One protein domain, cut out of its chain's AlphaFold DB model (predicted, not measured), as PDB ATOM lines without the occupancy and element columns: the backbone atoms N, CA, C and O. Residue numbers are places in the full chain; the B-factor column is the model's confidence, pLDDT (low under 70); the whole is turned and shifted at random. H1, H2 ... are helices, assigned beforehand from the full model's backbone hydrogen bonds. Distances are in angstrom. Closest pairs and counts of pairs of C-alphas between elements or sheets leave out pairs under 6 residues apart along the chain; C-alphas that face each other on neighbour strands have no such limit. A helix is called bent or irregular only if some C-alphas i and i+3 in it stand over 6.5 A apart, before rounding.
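AT A GLANCE: This is residues 12 to 116 of the 118 residues of the protein "DEAD/DEAH box helicase" of Methanomicrobiales archaeon (UniProt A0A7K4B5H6). Three helices that touch one another, H2, H3 and H4, make the core; H5 packs on H4 at one end of the domain, and the irregular H1 packs steeply on residues 51 to 58 of H2 at the other. From H2 to H5 the chain zigzags, each helix folding back on the one before, while residues 12 to 32, before H1, form a long stretch with no named element. The printed part has 105 residues, with five named helices in the order H1, H2, H3, H4, H5 and no named strand, and its class is all helix. It is compact, with a radius of gyration of the C-alphas of 14.4 A and spans of 40 by 38 by 21 A.

IN THESE COORDINATES: The printed part begins at Gly 12, C-alpha at (-13.969, -51.933, 3.842). H1, residues 33 to 43, starts at C-alpha 33 at (-22.053, -39.365, 9.338) and is 17.0 A long; it is irregular, with C-alphas 34 and 37 7.3 A apart. H2, residues 49 to 68, is the longest helix at 29.0 A. H3 is residues 70 to 77, and H4 is residues 83 to 92, 14.3 A long. H5, residues 97 to 114, is 25.7 A long and ends at C-alpha 114 at (-29.483, -31.437, -7.246).

HOW THE PARTS SIT: H2 and H4 are the hubs, touching three helices each. H1 touches H2, closest at the C-alphas of Ala 42 and Glu 55, 5.0 A apart; they run opposite ways at a steep tilt of 69 degrees, only just short of about perpendicular. With residues 61 to 65 alone H2 touches H3, at the C-alphas of Val 65 and Ala 72, 5.2 A apart; this hairpin has a shallow tilt of 34.9 degrees, only just short of steep. H2 and H4 touch at the C-alphas of Asn 61 and Pro 83, 5.9 A apart, and run the same way at a shallow tilt of 21 degrees. H3 and H4 form a hairpin at a steep tilt of 44 degrees, closest at the C-alphas of Ile 75 and Ala 86, 5.9 A apart. H5, with residues 99 to 106 alone, touches H4 in a third hairpin, closest at the C-alphas of Glu 102 and Ile 89, 7.0 A apart. H2 and H5 are apart, and H1 is apart from H3, H4 and H5. Every O i to N i+4 pair is within hydrogen-bond range in H2, H3, H4 and H5; in H1 3 of 7 are, beside 5 of 8 O i to N i+3 pairs.

THE WHOLE: The C-alphas of Cys 23 and Phe 116 are the two farthest apart, at 44.4 A. The printed part has no cut, and the four links between the helices are tight. The mean pLDDT of the printed part is 82.5, with values under 70 at residues 45 to 46, 94 and 114 to 116.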
ATOM      1  N   GLY A  12     -14.966 -50.887   4.093       80.88
ATOM      2  CA  GLY A  12     -13.969 -51.933   3.842       80.88
ATOM      3  C   GLY A  12     -13.780 -52.918   5.003       80.88
ATOM      4  O   GLY A  12     -13.620 -54.110   4.750       80.88
ATOM      5  N   ARG A  13     -13.885 -52.453   6.258       83.44
ATOM      6  CA  ARG A  13     -13.703 -53.270   7.475       83.44
ATOM      7  C   ARG A  13     -14.979 -53.963   7.948       83.44
ATOM      8  O   ARG A  13     -14.935 -54.712   8.919       83.44
ATOM      9  N   VAL A  14     -16.121 -53.692   7.318       83.88
ATOM     10  CA  VAL A  14     -17.381 -54.340   7.689       83.88
ATOM     11  C   VAL A  14     -17.367 -55.781   7.180       83.88
ATOM     12  O   VAL A  14     -16.922 -56.049   6.057       83.88
ATOM     13  N   GLN A  15     -17.831 -56.699   8.027       82.25
ATOM     14  CA  GLN A  15     -18.064 -58.096   7.663       82.25
ATOM     15  C   GLN A  15     -19.151 -58.192   6.588       82.25
ATOM     16  O   GLN A  15     -19.999 -57.307   6.486       82.25
ATOM     17  N   ASP A  16     -19.140 -59.266   5.798       81.88
ATOM     18  CA  ASP A  16     -20.122 -59.439   4.723       81.88
ATOM     19  C   ASP A  16     -21.562 -59.420   5.260       81.88
ATOM     20  O   ASP A  16     -22.416 -58.700   4.749       81.88
ATOM     21  N   GLN A  17     -21.786 -60.087   6.394       83.94
ATOM     22  CA  GLN A  17     -23.017 -59.986   7.169       83.94
ATOM     23  C   GLN A  17     -22.744 -59.270   8.496       83.94
ATOM     24  O   GLN A  17     -22.138 -59.856   9.396       83.94
ATOM     25  N   PRO A  18     -23.167 -58.006   8.648       83.81
ATOM     26  CA  PRO A  18     -22.948 -57.272   9.881       83.81
ATOM     27  C   PRO A  18     -23.842 -57.828  10.999       83.81
ATOM     28  O   PRO A  18     -25.028 -58.103  10.807       83.81
ATOM     29  N   VAL A  19     -23.273 -57.955  12.196       86.00
ATOM     30  CA  VAL A  19     -23.981 -58.386  13.407       86.00
ATOM     31  C   VAL A  19     -23.883 -57.320  14.489       86.00
ATOM     32  O   VAL A  19     -22.883 -56.615  14.617       86.00
ATOM     33  N   CYS A  20     -24.947 -57.175  15.273       84.88
ATOM     34  CA  CYS A  20     -24.964 -56.248  16.390       84.88
ATOM     35  C   CYS A  20     -24.089 -56.793  17.519       84.88
ATOM     36  O   CYS A  20     -24.433 -57.806  18.127       84.88
ATOM     37  N   GLY A  21     -23.018 -56.073  17.861       81.56
ATOM     38  CA  GLY A  21     -22.093 -56.464  18.932       81.56
ATOM     39  C   GLY A  21     -22.702 -56.508  20.341       81.56
ATOM     40  O   GLY A  21     -22.048 -56.974  21.261       81.56
ATOM     41  N   ASN A  22     -23.940 -56.037  20.525       83.44
ATOM     42  CA  ASN A  22     -24.622 -56.039  21.823       83.44
ATOM     43  C   ASN A  22     -25.665 -57.161  21.986       83.44
ATOM     44  O   ASN A  22     -25.947 -57.579  23.099       83.44
ATOM     45  N   CYS A  23     -26.309 -57.610  20.904       84.88
ATOM     46  CA  CYS A  23     -27.414 -58.583  20.998       84.88
ATOM     47  C   CYS A  23     -27.416 -59.649  19.898       84.88
ATOM     48  O   CYS A  23     -28.381 -60.397  19.785       84.88
ATOM     49  N   GLY A  24     -26.404 -59.675  19.028       80.62
ATOM     50  CA  GLY A  24     -26.304 -60.627  17.917       80.62
ATOM     51  C   GLY A  24     -27.301 -60.406  16.776       80.62
ATOM     52  O   GLY A  24     -27.257 -61.111  15.772       80.62
ATOM     53  N   ALA A  25     -28.200 -59.424  16.881       85.81
ATOM     54  CA  ALA A  25     -29.190 -59.177  15.842       85.81
ATOM     55  C   ALA A  25     -28.556 -58.639  14.543       85.81
ATOM     56  O   ALA A  25     -27.620 -57.842  14.586       85.81
ATOM     57  N   ARG A  26     -29.103 -59.048  13.392       83.94
ATOM     58  CA  ARG A  26     -28.578 -58.716  12.050       83.94
ATOM     59  C   ARG A  26     -29.247 -57.511  11.384       83.94
ATOM     60  O   ARG A  26     -28.755 -57.011  10.380       83.94
ATOM     61  N   LEU A  27     -30.363 -57.023  11.930       85.31
ATOM     62  CA  LEU A  27     -31.043 -55.846  11.388       85.31
ATOM     63  C   LEU A  27     -30.290 -54.578  11.810       85.31
ATOM     64  O   LEU A  27     -30.464 -54.071  12.924       85.31
ATOM     65  N   ILE A  28     -29.443 -54.076  10.916       85.81
ATOM     66  CA  ILE A  28     -28.568 -52.929  11.160       85.81
ATOM     67  C   ILE A  28     -28.810 -51.898  10.067       85.81
ATOM     68  O   ILE A  28     -28.687 -52.198   8.886       85.81
ATOM     69  N   ALA A  29     -29.149 -50.672  10.453       86.44
ATOM     70  CA  ALA A  29     -29.303 -49.582   9.499       86.44
ATOM     71  C   ALA A  29     -27.933 -48.978   9.159       86.44
ATOM     72  O   ALA A  29     -27.162 -48.638  10.058       86.44
ATOM     73  N   ALA A  30     -27.655 -48.794   7.867       86.06
ATOM     74  CA  ALA A  30     -26.543 -47.967   7.419       86.06
ATOM     75  C   ALA A  30     -26.946 -46.486   7.503       86.06
ATOM     76  O   ALA A  30     -27.964 -46.079   6.939       86.06
ATOM     77  N   LEU A  31     -26.150 -45.701   8.227       84.81
ATOM     78  CA  LEU A  31     -26.355 -44.272   8.460       84.81
ATOM     79  C   LEU A  31     -25.120 -43.508   7.987       84.81
ATOM     80  O   LEU A  31     -23.992 -43.909   8.289       84.81
ATOM     81  N   LYS A  32     -25.321 -42.391   7.285       81.81
ATOM     82  CA  LYS A  32     -24.218 -41.491   6.933       81.81
ATOM     83  C   LYS A  32     -23.795 -40.645   8.146       81.81
ATOM     84  O   LYS A  32     -24.580 -40.473   9.078       81.81
ATOM     85  N   PRO A  33     -22.566 -40.091   8.171       77.88
ATOM     86  CA  PRO A  33     -22.053 -39.365   9.338       77.88
ATOM     87  C   PRO A  33     -22.932 -38.180   9.757       77.88
ATOM     88  O   PRO A  33     -23.105 -37.937  10.946       77.88
ATOM     89  N   TYR A  34     -23.514 -37.485   8.780       78.94
ATOM     90  CA  TYR A  34     -24.421 -36.354   8.991       78.94
ATOM     91  C   TYR A  34     -25.861 -36.783   9.327       78.94
ATOM     92  O   TYR A  34     -26.644 -35.980   9.811       78.94
ATOM     93  N   GLU A  35     -26.211 -38.055   9.118       77.00
ATOM     94  CA  GLU A  35     -27.500 -38.645   9.505       77.00
ATOM     95  C   GLU A  35     -27.455 -39.224  10.930       77.00
ATOM     96  O   GLU A  35     -28.397 -39.879  11.373       77.00
ATOM     97  N   ALA A  36     -26.365 -39.000  11.671       74.12
ATOM     98  CA  ALA A  36     -26.193 -39.515  13.026       74.12
ATOM     99  C   ALA A  36     -27.301 -39.064  13.993       74.12
ATOM    100  O   ALA A  36     -27.596 -39.800  14.935       74.12
ATOM    101  N   ASP A  37     -27.906 -37.901  13.748       77.31
ATOM    102  CA  ASP A  37     -29.020 -37.364  14.532       77.31
ATOM    103  C   ASP A  37     -30.339 -38.125  14.285       77.31
ATOM    104  O   ASP A  37     -31.131 -38.336  15.206       77.31
ATOM    105  N   LEU A  38     -30.517 -38.700  13.084       77.31
ATOM    106  CA  LEU A  38     -31.689 -39.525  12.753       77.31
ATOM    107  C   LEU A  38     -31.803 -40.754  13.660       77.31
ATOM    108  O   LEU A  38     -32.901 -41.260  13.887       77.31
ATOM    109  N   PHE A  39     -30.680 -41.235  14.205       78.19
ATOM    110  CA  PHE A  39     -30.684 -42.315  15.187       78.19
ATOM    111  C   PHE A  39     -31.404 -41.906  16.477       78.19
ATOM    112  O   PHE A  39     -32.188 -42.690  17.013       78.19
ATOM    113  N   ALA A  40     -31.169 -40.683  16.962       77.19
ATOM    114  CA  ALA A  40     -31.835 -40.165  18.151       77.19
ATOM    115  C   ALA A  40     -33.336 -39.982  17.888       77.19
ATOM    116  O   ALA A  40     -34.154 -40.452  18.680       77.19
ATOM    117  N   ALA A  41     -33.693 -39.402  16.736       76.31
ATOM    118  CA  ALA A  41     -35.083 -39.232  16.308       76.31
ATOM    119  C   ALA A  41     -35.835 -40.574  16.209       76.31
ATOM    120  O   ALA A  41     -36.939 -40.728  16.730       76.31
ATOM    121  N   ALA A  42     -35.213 -41.598  15.622       75.25
ATOM    122  CA  ALA A  42     -35.827 -42.917  15.479       75.25
ATOM    123  C   ALA A  42     -35.972 -43.686  16.805       75.25
ATOM    124  O   ALA A  42     -36.835 -44.567  16.925       75.25
ATOM    125  N   ASN A  43     -35.140 -43.371  17.804       76.06
ATOM    126  CA  ASN A  43     -35.171 -44.021  19.113       76.06
ATOM    127  C   ASN A  43     -36.180 -43.390  20.092       76.06
ATOM    128  O   ASN A  43     -36.487 -43.993  21.121       76.06
ATOM    129  N   LYS A  44     -36.735 -42.207  19.788       77.06
ATOM    130  CA  LYS A  44     -37.790 -41.600  20.613       77.06
ATOM    131  C   LYS A  44     -39.067 -42.451  20.623       77.06
ATOM    132  O   LYS A  44     -39.421 -43.097  19.634       77.06
ATOM    133  N   LYS A  45     -39.775 -42.441  21.760       64.69
ATOM    134  CA  LYS A  45     -41.061 -43.145  21.935       64.69
ATOM    135  C   LYS A  45     -42.250 -42.362  21.364       64.69
ATOM    136  O   LYS A  45     -43.101 -42.967  20.723       64.69
ATOM    137  N   SER A  46     -42.289 -41.045  21.572       67.31
ATOM    138  CA  SER A  46     -43.258 -40.141  20.938       67.31
ATOM    139  C   SER A  46     -42.627 -39.553  19.681       67.31
ATOM    140  O   SER A  46     -41.497 -39.069  19.753       67.31
ATOM    141  N   LYS A  47     -43.313 -39.666  18.542       72.94
ATOM    142  CA  LYS A  47     -42.784 -39.300  17.222       72.94
ATOM    143  C   LYS A  47     -43.779 -38.442  16.467       72.94
ATOM    144  O   LYS A  47     -44.938 -38.844  16.322       72.94
ATOM    145  N   ASN A  48     -43.294 -37.336  15.916       81.25
ATOM    146  CA  ASN A  48     -44.039 -36.548  14.943       81.25
ATOM    147  C   ASN A  48     -44.164 -37.289  13.597       81.25
ATOM    148  O   ASN A  48     -43.487 -38.293  13.355       81.25
ATOM    149  N   THR A  49     -45.024 -36.804  12.698       81.00
ATOM    150  CA  THR A  49     -45.230 -37.406  11.362       81.00
ATOM    151  C   THR A  49     -43.921 -37.508  10.567       81.00
ATOM    152  O   THR A  49     -43.657 -38.528   9.930       81.00
ATOM    153  N   GLU A  50     -43.050 -36.506  10.687       79.88
ATOM    154  CA  GLU A  50     -41.720 -36.480  10.065       79.88
ATOM    155  C   GLU A  50     -40.769 -37.525  10.673       79.88
ATOM    156  O   GLU A  50     -40.109 -38.277   9.952       79.88
ATOM    157  N   GLU A  51     -40.749 -37.657  12.003       81.62
ATOM    158  CA  GLU A  51     -39.929 -38.655  12.705       81.62
ATOM    159  C   GLU A  51     -40.387 -40.088  12.389       81.62
ATOM    160  O   GLU A  51     -39.559 -40.995  12.265       81.62
ATOM    161  N   LYS A  52     -41.694 -40.303  12.184       82.62
ATOM    162  CA  LYS A  52     -42.228 -41.586  11.697       82.62
ATOM    163  C   LYS A  52     -41.741 -41.901  10.284       82.62
ATOM    164  O   LYS A  52     -41.351 -43.039  10.024       82.62
ATOM    165  N   ALA A  53     -41.721 -40.919   9.383       83.69
ATOM    166  CA  ALA A  53     -41.197 -41.107   8.031       83.69
ATOM    167  C   ALA A  53     -39.696 -41.457   8.049       83.69
ATOM    168  O   ALA A  53     -39.260 -42.368   7.336       83.69
ATOM    169  N   ILE A  54     -38.917 -40.806   8.920       83.75
ATOM    170  CA  ILE A  54     -37.499 -41.123   9.146       83.75
ATOM    171  C   ILE A  54     -37.334 -42.555   9.663       83.75
ATOM    172  O   ILE A  54     -36.522 -43.309   9.126       83.75
ATOM    173  N   GLU A  55     -38.114 -42.970  10.663       84.62
ATOM    174  CA  GLU A  55     -38.052 -44.338  11.189       84.62
ATOM    175  C   GLU A  55     -38.361 -45.370  10.098       84.62
ATOM    176  O   GLU A  55     -37.614 -46.336   9.944       84.62
ATOM    177  N   GLN A  56     -39.405 -45.150   9.295       85.69
ATOM    178  CA  GLN A  56     -39.744 -46.034   8.176       85.69
ATOM    179  C   GLN A  56     -38.602 -46.125   7.157       85.69
ATOM    180  O   GLN A  56     -38.254 -47.221   6.707       85.69
ATOM    181  N   LYS A  57     -37.958 -44.996   6.840       85.06
ATOM    182  CA  LYS A  57     -36.779 -44.959   5.965       85.06
ATOM    183  C   LYS A  57     -35.621 -45.778   6.545       85.06
ATOM    184  O   LYS A  57     -35.007 -46.562   5.823       85.06
ATOM    185  N   LEU A  58     -35.349 -45.652   7.844       85.75
ATOM    186  CA  LEU A  58     -34.287 -46.408   8.514       85.75
ATOM    187  C   LEU A  58     -34.585 -47.904   8.600       85.75
ATOM    188  O   LEU A  58     -33.673 -48.709   8.427       85.75
ATOM    189  N   ILE A  59     -35.843 -48.287   8.819       87.19
ATOM    190  CA  ILE A  59     -36.263 -49.691   8.801       87.19
ATOM    191  C   ILE A  59     -36.052 -50.284   7.405       87.19
ATOM    192  O   ILE A  59     -35.472 -51.362   7.284       87.19
ATOM    193  N   ARG A  60     -36.443 -49.569   6.339       87.19
ATOM    194  CA  ARG A  60     -36.174 -49.991   4.953       87.19
ATOM    195  C   ARG A  60     -34.675 -50.141   4.691       87.19
ATOM    196  O   ARG A  60     -34.261 -51.166   4.155       87.19
ATOM    197  N   ASN A  61     -33.862 -49.178   5.136       88.56
ATOM    198  CA  ASN A  61     -32.402 -49.277   5.067       88.56
ATOM    199  C   ASN A  61     -31.877 -50.534   5.760       88.56
ATOM    200  O   ASN A  61     -31.074 -51.265   5.188       88.56
ATOM    201  N   ALA A  62     -32.356 -50.805   6.971       88.38
ATOM    202  CA  ALA A  62     -31.905 -51.948   7.745       88.38
ATOM    203  C   ALA A  62     -32.318 -53.290   7.121       88.38
ATOM    204  O   ALA A  62     -31.544 -54.241   7.164       88.38
ATOM    205  N   ASN A  63     -33.497 -53.364   6.495       89.12
ATOM    206  CA  ASN A  63     -33.939 -54.557   5.771       89.12
ATOM    207  C   ASN A  63     -33.063 -54.854   4.544       89.12
ATOM    208  O   ASN A  63     -32.752 -56.014   4.292       89.12
ATOM    209  N   MET A  64     -32.608 -53.832   3.813       87.19
ATOM    210  CA  MET A  64     -31.673 -54.042   2.696       87.19
ATOM    211  C   MET A  64     -30.303 -54.532   3.173       87.19
ATOM    212  O   MET A  64     -29.689 -55.382   2.535       87.19
ATOM    213  N   VAL A  65     -29.821 -54.021   4.307       88.81
ATOM    214  CA  VAL A  65     -28.581 -54.519   4.925       88.81
ATOM    215  C   VAL A  65     -28.750 -55.956   5.409       88.81
ATOM    216  O   VAL A  65     -27.824 -56.748   5.282       88.81
ATOM    217  N   LEU A  66     -29.931 -56.327   5.904       88.25
ATOM    218  CA  LEU A  66     -30.217 -57.707   6.284       88.25
ATOM    219  C   LEU A  66     -30.198 -58.659   5.077       88.25
ATOM    220  O   LEU A  66     -29.700 -59.773   5.211       88.25
ATOM    221  N   SER A  67     -30.720 -58.237   3.920       86.81
ATOM    222  CA  SER A  67     -30.777 -59.086   2.724       86.81
ATOM    223  C   SER A  67     -29.452 -59.157   1.965       86.81
ATOM    224  O   SER A  67     -29.071 -60.224   1.497       86.81
ATOM    225  N   SER A  68     -28.752 -58.028   1.837       85.38
ATOM    226  CA  SER A  68     -27.601 -57.884   0.932       85.38
ATOM    227  C   SER A  68     -26.285 -57.586   1.655       85.38
ATOM    228  O   SER A  68     -25.250 -57.396   1.011       85.38
ATOM    229  N   GLY A  69     -26.311 -57.492   2.985       87.62
ATOM    230  CA  GLY A  69     -25.121 -57.358   3.816       87.62
ATOM    231  C   GLY A  69     -24.275 -56.128   3.486       87.62
ATOM    232  O   GLY A  69     -24.769 -55.001   3.348       87.62
ATOM    233  N   LYS A  70     -22.968 -56.352   3.338       87.50
ATOM    234  CA  LYS A  70     -21.950 -55.336   3.047       87.50
ATOM    235  C   LYS A  70     -22.221 -54.561   1.760       87.50
ATOM    236  O   LYS A  70     -21.917 -53.368   1.701       87.50
ATOM    237  N   LYS A  71     -22.839 -55.186   0.755       87.88
ATOM    238  CA  LYS A  71     -23.163 -54.540  -0.528       87.88
ATOM    239  C   LYS A  71     -24.172 -53.414  -0.344       87.88
ATOM    240  O   LYS A  71     -23.957 -52.306  -0.827       87.88
ATOM    241  N   ALA A  72     -25.226 -53.658   0.436       88.75
ATOM    242  CA  ALA A  72     -26.200 -52.620   0.768       88.75
ATOM    243  C   ALA A  72     -25.548 -51.457   1.523       88.75
ATOM    244  O   ALA A  72     -25.843 -50.301   1.232       88.75
ATOM    245  N   ILE A  73     -24.625 -51.741   2.450       88.31
ATOM    246  CA  ILE A  73     -23.882 -50.697   3.171       88.31
ATOM    247  C   ILE A  73     -23.050 -49.854   2.199       88.31
ATOM    248  O   ILE A  73     -23.050 -48.628   2.310       88.31
ATOM    249  N   LEU A  74     -22.381 -50.487   1.232       88.44
ATOM    250  CA  LEU A  74     -21.594 -49.791   0.216       88.44
ATOM    251  C   LEU A  74     -22.469 -48.850  -0.623       88.44
ATOM    252  O   LEU A  74     -22.160 -47.667  -0.738       88.44
ATOM    253  N   ILE A  75     -23.598 -49.334  -1.135       89.25
ATOM    254  CA  ILE A  75     -24.507 -48.538  -1.972       89.25
ATOM    255  C   ILE A  75     -25.129 -47.387  -1.170       89.25
ATOM    256  O   ILE A  75     -25.159 -46.248  -1.629       89.25
ATOM    257  N   LEU A  76     -25.583 -47.656   0.058       88.00
ATOM    258  CA  LEU A  76     -26.178 -46.644   0.938       88.00
ATOM    259  C   LEU A  76     -25.161 -45.603   1.424       88.00
ATOM    260  O   LEU A  76     -25.561 -44.503   1.816       88.00
ATOM    261  N   SER A  77     -23.863 -45.917   1.392       87.00
ATOM    262  CA  SER A  77     -22.804 -44.962   1.735       87.00
ATOM    263  C   SER A  77     -22.613 -43.868   0.680       87.00
ATOM    264  O   SER A  77     -22.143 -42.782   1.019       87.00
ATOM    265  N   ALA A  78     -23.049 -44.103  -0.562       87.06
ATOM    266  CA  ALA A  78     -22.939 -43.132  -1.641       87.06
ATOM    267  C   ALA A  78     -23.819 -41.893  -1.411       87.06
ATOM    268  O   ALA A  78     -24.897 -41.945  -0.788       87.06
ATOM    269  N   ARG A  79     -23.353 -40.739  -1.899       83.50
ATOM    270  CA  ARG A  79     -24.042 -39.464  -1.698       83.50
ATOM    271  C   ARG A  79     -25.311 -39.409  -2.545       83.50
ATOM    272  O   ARG A  79     -25.305 -39.740  -3.725       83.50
ATOM    273  N   GLY A  80     -26.420 -39.014  -1.919       79.88
ATOM    274  CA  GLY A  80     -27.709 -38.895  -2.607       79.88
ATOM    275  C   GLY A  80     -28.414 -40.210  -2.936       79.88
ATOM    276  O   GLY A  80     -29.538 -40.196  -3.430       79.88
ATOM    277  N   VAL A  81     -27.802 -41.352  -2.619       84.81
ATOM    278  CA  VAL A  81     -28.449 -42.654  -2.767       84.81
ATOM    279  C   VAL A  81     -29.350 -42.905  -1.559       84.81
ATOM    280  O   VAL A  81     -28.893 -42.988  -0.413       84.81
ATOM    281  N   GLY A  82     -30.655 -42.968  -1.829       83.00
ATOM    282  CA  GLY A  82     -31.698 -43.361  -0.884       83.00
ATOM    283  C   GLY A  82     -32.116 -44.828  -1.045       83.00
ATOM    284  O   GLY A  82     -31.636 -45.507  -1.955       83.00
ATOM    285  N   PRO A  83     -33.042 -45.320  -0.203       83.31
ATOM    286  CA  PRO A  83     -33.432 -46.728  -0.190       83.31
ATOM    287  C   PRO A  83     -34.008 -47.244  -1.505       83.31
ATOM    288  O   PRO A  83     -33.752 -48.380  -1.882       83.31
ATOM    289  N   GLU A  84     -34.743 -46.413  -2.240       84.38
ATOM    290  CA  GLU A  84     -35.331 -46.817  -3.520       84.38
ATOM    291  C   GLU A  84     -34.270 -47.017  -4.602       84.38
ATOM    292  O   GLU A  84     -34.283 -48.010  -5.328       84.38
ATOM    293  N   THR A  85     -33.305 -46.097  -4.681       86.12
ATOM    294  CA  THR A  85     -32.191 -46.212  -5.632       86.12
ATOM    295  C   THR A  85     -31.273 -47.364  -5.242       86.12
ATOM    296  O   THR A  85     -30.858 -48.124  -6.109       86.12
ATOM    297  N   ALA A  86     -31.017 -47.544  -3.943       87.19
ATOM    298  CA  ALA A  86     -30.234 -48.667  -3.446       87.19
ATOM    299  C   ALA A  86     -30.884 -50.016  -3.781       87.19
ATOM    300  O   ALA A  86     -30.204 -50.899  -4.293       87.19
ATOM    301  N   SER A  87     -32.197 -50.148  -3.570       86.19
ATOM    302  CA  SER A  87     -32.955 -51.354  -3.920       86.19
ATOM    303  C   SER A  87     -32.867 -51.672  -5.416       86.19
ATOM    304  O   SER A  87     -32.608 -52.812  -5.791       86.19
ATOM    305  N   ARG A  88     -32.985 -50.655  -6.284       86.44
ATOM    306  CA  ARG A  88     -32.834 -50.831  -7.738       86.44
ATOM    307  C   ARG A  88     -31.437 -51.333  -8.113       86.44
ATOM    308  O   ARG A  88     -31.326 -52.281  -8.878       86.44
ATOM    309  N   ILE A  89     -30.389 -50.716  -7.567       86.00
ATOM    310  CA  ILE A  89     -29.000 -51.110  -7.847       86.00
ATOM    311  C   ILE A  89     -28.744 -52.548  -7.371       86.00
ATOM    312  O   ILE A  89     -28.153 -53.325  -8.114       86.00
ATOM    313  N   LEU A  90     -29.239 -52.911  -6.182       84.44
ATOM    314  CA  LEU A  90     -29.135 -54.269  -5.634       84.44
ATOM    315  C   LEU A  90     -29.870 -55.314  -6.481       84.44
ATOM    316  O   LEU A  90     -29.393 -56.437  -6.600       84.44
ATOM    317  N   ALA A  91     -31.021 -54.959  -7.057       83.44
ATOM    318  CA  ALA A  91     -31.789 -55.863  -7.905       83.44
ATOM    319  C   ALA A  91     -31.109 -56.122  -9.258       83.44
ATOM    320  O   ALA A  91     -31.229 -57.215  -9.803       83.44
ATOM    321  N   THR A  92     -30.410 -55.126  -9.811       79.06
ATOM    322  CA  THR A  92     -29.775 -55.243 -11.130       79.06
ATOM    323  C   THR A  92     -28.350 -55.794 -11.062       79.06
ATOM    324  O   THR A  92     -27.944 -56.523 -11.963       79.06
ATOM    325  N   TYR A  93     -27.581 -55.464 -10.020       73.56
ATOM    326  CA  TYR A  93     -26.159 -55.800  -9.950       73.56
ATOM    327  C   TYR A  93     -25.807 -56.428  -8.611       73.56
ATOM    328  O   TYR A  93     -25.930 -55.811  -7.554       73.56
ATOM    329  N   THR A  94     -25.317 -57.661  -8.669       65.75
ATOM    330  CA  THR A  94     -24.960 -58.423  -7.477       65.75
ATOM    331  C   THR A  94     -23.513 -58.208  -7.056       65.75
ATOM    332  O   THR A  94     -23.284 -58.120  -5.853       65.75
ATOM    333  N   ASP A  95     -22.544 -58.070  -7.973       71.44
ATOM    334  CA  ASP A  95     -21.120 -58.086  -7.605       71.44
ATOM    335  C   ASP A  95     -20.174 -57.305  -8.534       71.44
ATOM    336  O   ASP A  95     -20.430 -57.090  -9.720       71.44
ATOM    337  N   GLY A  96     -19.028 -56.923  -7.961       79.00
ATOM    338  CA  GLY A  96     -17.837 -56.484  -8.685       79.00
ATOM    339  C   GLY A  96     -17.865 -55.052  -9.219       79.00
ATOM    340  O   GLY A  96     -18.498 -54.144  -8.677       79.00
ATOM    341  N   ASP A  97     -17.124 -54.860 -10.304       81.62
ATOM    342  CA  ASP A  97     -16.847 -53.562 -10.921       81.62
ATOM    343  C   ASP A  97     -18.116 -52.874 -11.464       81.62
ATOM    344  O   ASP A  97     -18.252 -51.649 -11.434       81.62
ATOM    345  N   ALA A  98     -19.090 -53.676 -11.911       83.81
ATOM    346  CA  ALA A  98     -20.376 -53.199 -12.414       83.81
ATOM    347  C   ALA A  98     -21.196 -52.497 -11.321       83.81
ATOM    348  O   ALA A  98     -21.737 -51.414 -11.556       83.81
ATOM    349  N   LEU A  99     -21.216 -53.067 -10.111       85.56
ATOM    350  CA  LEU A  99     -21.881 -52.459  -8.960       85.56
ATOM    351  C   LEU A  99     -21.257 -51.096  -8.634       85.56
ATOM    352  O   LEU A  99     -21.968 -50.106  -8.466       85.56
ATOM    353  N   MET A 100     -19.923 -51.031  -8.600       84.69
ATOM    354  CA  MET A 100     -19.183 -49.800  -8.312       84.69
ATOM    355  C   MET A 100     -19.500 -48.696  -9.334       84.69
ATOM    356  O   MET A 100     -19.749 -47.548  -8.960       84.69
ATOM    357  N   ARG A 101     -19.547 -49.042 -10.628       87.75
ATOM    358  CA  ARG A 101     -19.883 -48.095 -11.703       87.75
ATOM    359  C   ARG A 101     -21.289 -47.530 -11.568       87.75
ATOM    360  O   ARG A 101     -21.484 -46.334 -11.780       87.75
ATOM    361  N   GLU A 102     -22.260 -48.355 -11.200       88.00
ATOM    362  CA  GLU A 102     -23.645 -47.903 -11.045       88.00
ATOM    363  C   GLU A 102     -23.832 -47.042  -9.799       88.00
ATOM    364  O   GLU A 102     -24.547 -46.041  -9.860       88.00
ATOM    365  N   ILE A 103     -23.111 -47.334  -8.713       88.50
ATOM    366  CA  ILE A 103     -23.050 -46.442  -7.550       88.50
ATOM    367  C   ILE A 103     -22.522 -45.057  -7.964       88.50
ATOM    368  O   ILE A 103     -23.161 -44.043  -7.673       88.50
ATOM    369  N   LEU A 104     -21.408 -45.000  -8.701       87.88
ATOM    370  CA  LEU A 104     -20.827 -43.738  -9.183       87.88
ATOM    371  C   LEU A 104     -21.760 -42.989 -10.141       87.88
ATOM    372  O   LEU A 104     -21.833 -41.759 -10.132       87.88
ATOM    373  N   LYS A 105     -22.493 -43.719 -10.982       88.75
ATOM    374  CA  LYS A 105     -23.486 -43.142 -11.889       88.75
ATOM    375  C   LYS A 105     -24.671 -42.563 -11.122       88.75
ATOM    376  O   LYS A 105     -25.114 -41.464 -11.450       88.75
ATOM    377  N   ALA A 106     -25.156 -43.260 -10.096       88.12
ATOM    378  CA  ALA A 106     -26.223 -42.776  -9.229       88.12
ATOM    379  C   ALA A 106     -25.802 -41.506  -8.476       88.12
ATOM    380  O   ALA A 106     -26.547 -40.528  -8.461       88.12
ATOM    381  N   GLU A 107     -24.582 -41.479  -7.938       87.00
ATOM    382  CA  GLU A 107     -24.018 -40.294  -7.287       87.00
ATOM    383  C   GLU A 107     -23.882 -39.120  -8.266       87.00
ATOM    384  O   GLU A 107     -24.321 -38.006  -7.975       87.00
ATOM    385  N   ARG A 108     -23.362 -39.365  -9.476       88.38
ATOM    386  CA  ARG A 108     -23.274 -38.347 -10.532       88.38
ATOM    387  C   ARG A 108     -24.647 -37.808 -10.918       88.38
ATOM    388  O   ARG A 108     -24.786 -36.603 -11.110       88.38
ATOM    389  N   ASN A 109     -25.648 -38.676 -11.046       86.69
ATOM    390  CA  ASN A 109     -27.015 -38.268 -11.356       86.69
ATOM    391  C   ASN A 109     -27.586 -37.391 -10.249       86.69
ATOM    392  O   ASN A 109     -28.144 -36.348 -10.562       86.69
ATOM    393  N   PHE A 110     -27.376 -37.754  -8.982       84.38
ATOM    394  CA  PHE A 110     -27.792 -36.926  -7.856       84.38
ATOM    395  C   PHE A 110     -27.115 -35.553  -7.872       84.38
ATOM    396  O   PHE A 110     -27.793 -34.542  -7.758       84.38
ATOM    397  N   VAL A 111     -25.794 -35.487  -8.066       85.00
ATOM    398  CA  VAL A 111     -25.064 -34.207  -8.129       85.00
ATOM    399  C   VAL A 111     -25.545 -33.347  -9.301       85.00
ATOM    400  O   VAL A 111     -25.695 -32.135  -9.155       85.00
ATOM    401  N   LYS A 112     -25.812 -33.966 -10.459       82.75
ATOM    402  CA  LYS A 112     -26.341 -33.271 -11.637       82.75
ATOM    403  C   LYS A 112     -27.733 -32.714 -11.381       82.75
ATOM    404  O   LYS A 112     -27.948 -31.541 -11.651       82.75
ATOM    405  N   THR A 113     -28.663 -33.529 -10.884       77.94
ATOM    406  CA  THR A 113     -30.048 -33.097 -10.681       77.94
ATOM    407  C   THR A 113     -30.149 -32.106  -9.538       77.94
ATOM    408  O   THR A 113     -30.789 -31.083  -9.716       77.94
ATOM    409  N   HIS A 114     -29.453 -32.320  -8.418       64.19
ATOM    410  CA  HIS A 114     -29.483 -31.437  -7.246       64.19
ATOM    411  C   HIS A 114     -29.096 -29.983  -7.564       64.19
ATOM    412  O   HIS A 114     -29.526 -29.070  -6.870       64.19
ATOM    413  N   ARG A 115     -28.309 -29.737  -8.620       57.91
ATOM    414  CA  ARG A 115     -27.955 -28.378  -9.056       57.91
ATOM    415  C   ARG A 115     -29.127 -27.605  -9.683       57.91
ATOM    416  O   ARG A 115     -29.041 -26.390  -9.781       57.91
ATOM    417  N   PHE A 116     -30.193 -28.295 -10.087       54.44
ATOM    418  CA  PHE A 116     -31.395 -27.708 -10.691       54.44
ATOM    419  C   PHE A 116     -32.571 -27.553  -9.710       54.44
ATOM    420  O   PHE A 116     -33.574 -26.964 -10.088       54.44
TER     421      PHE A 116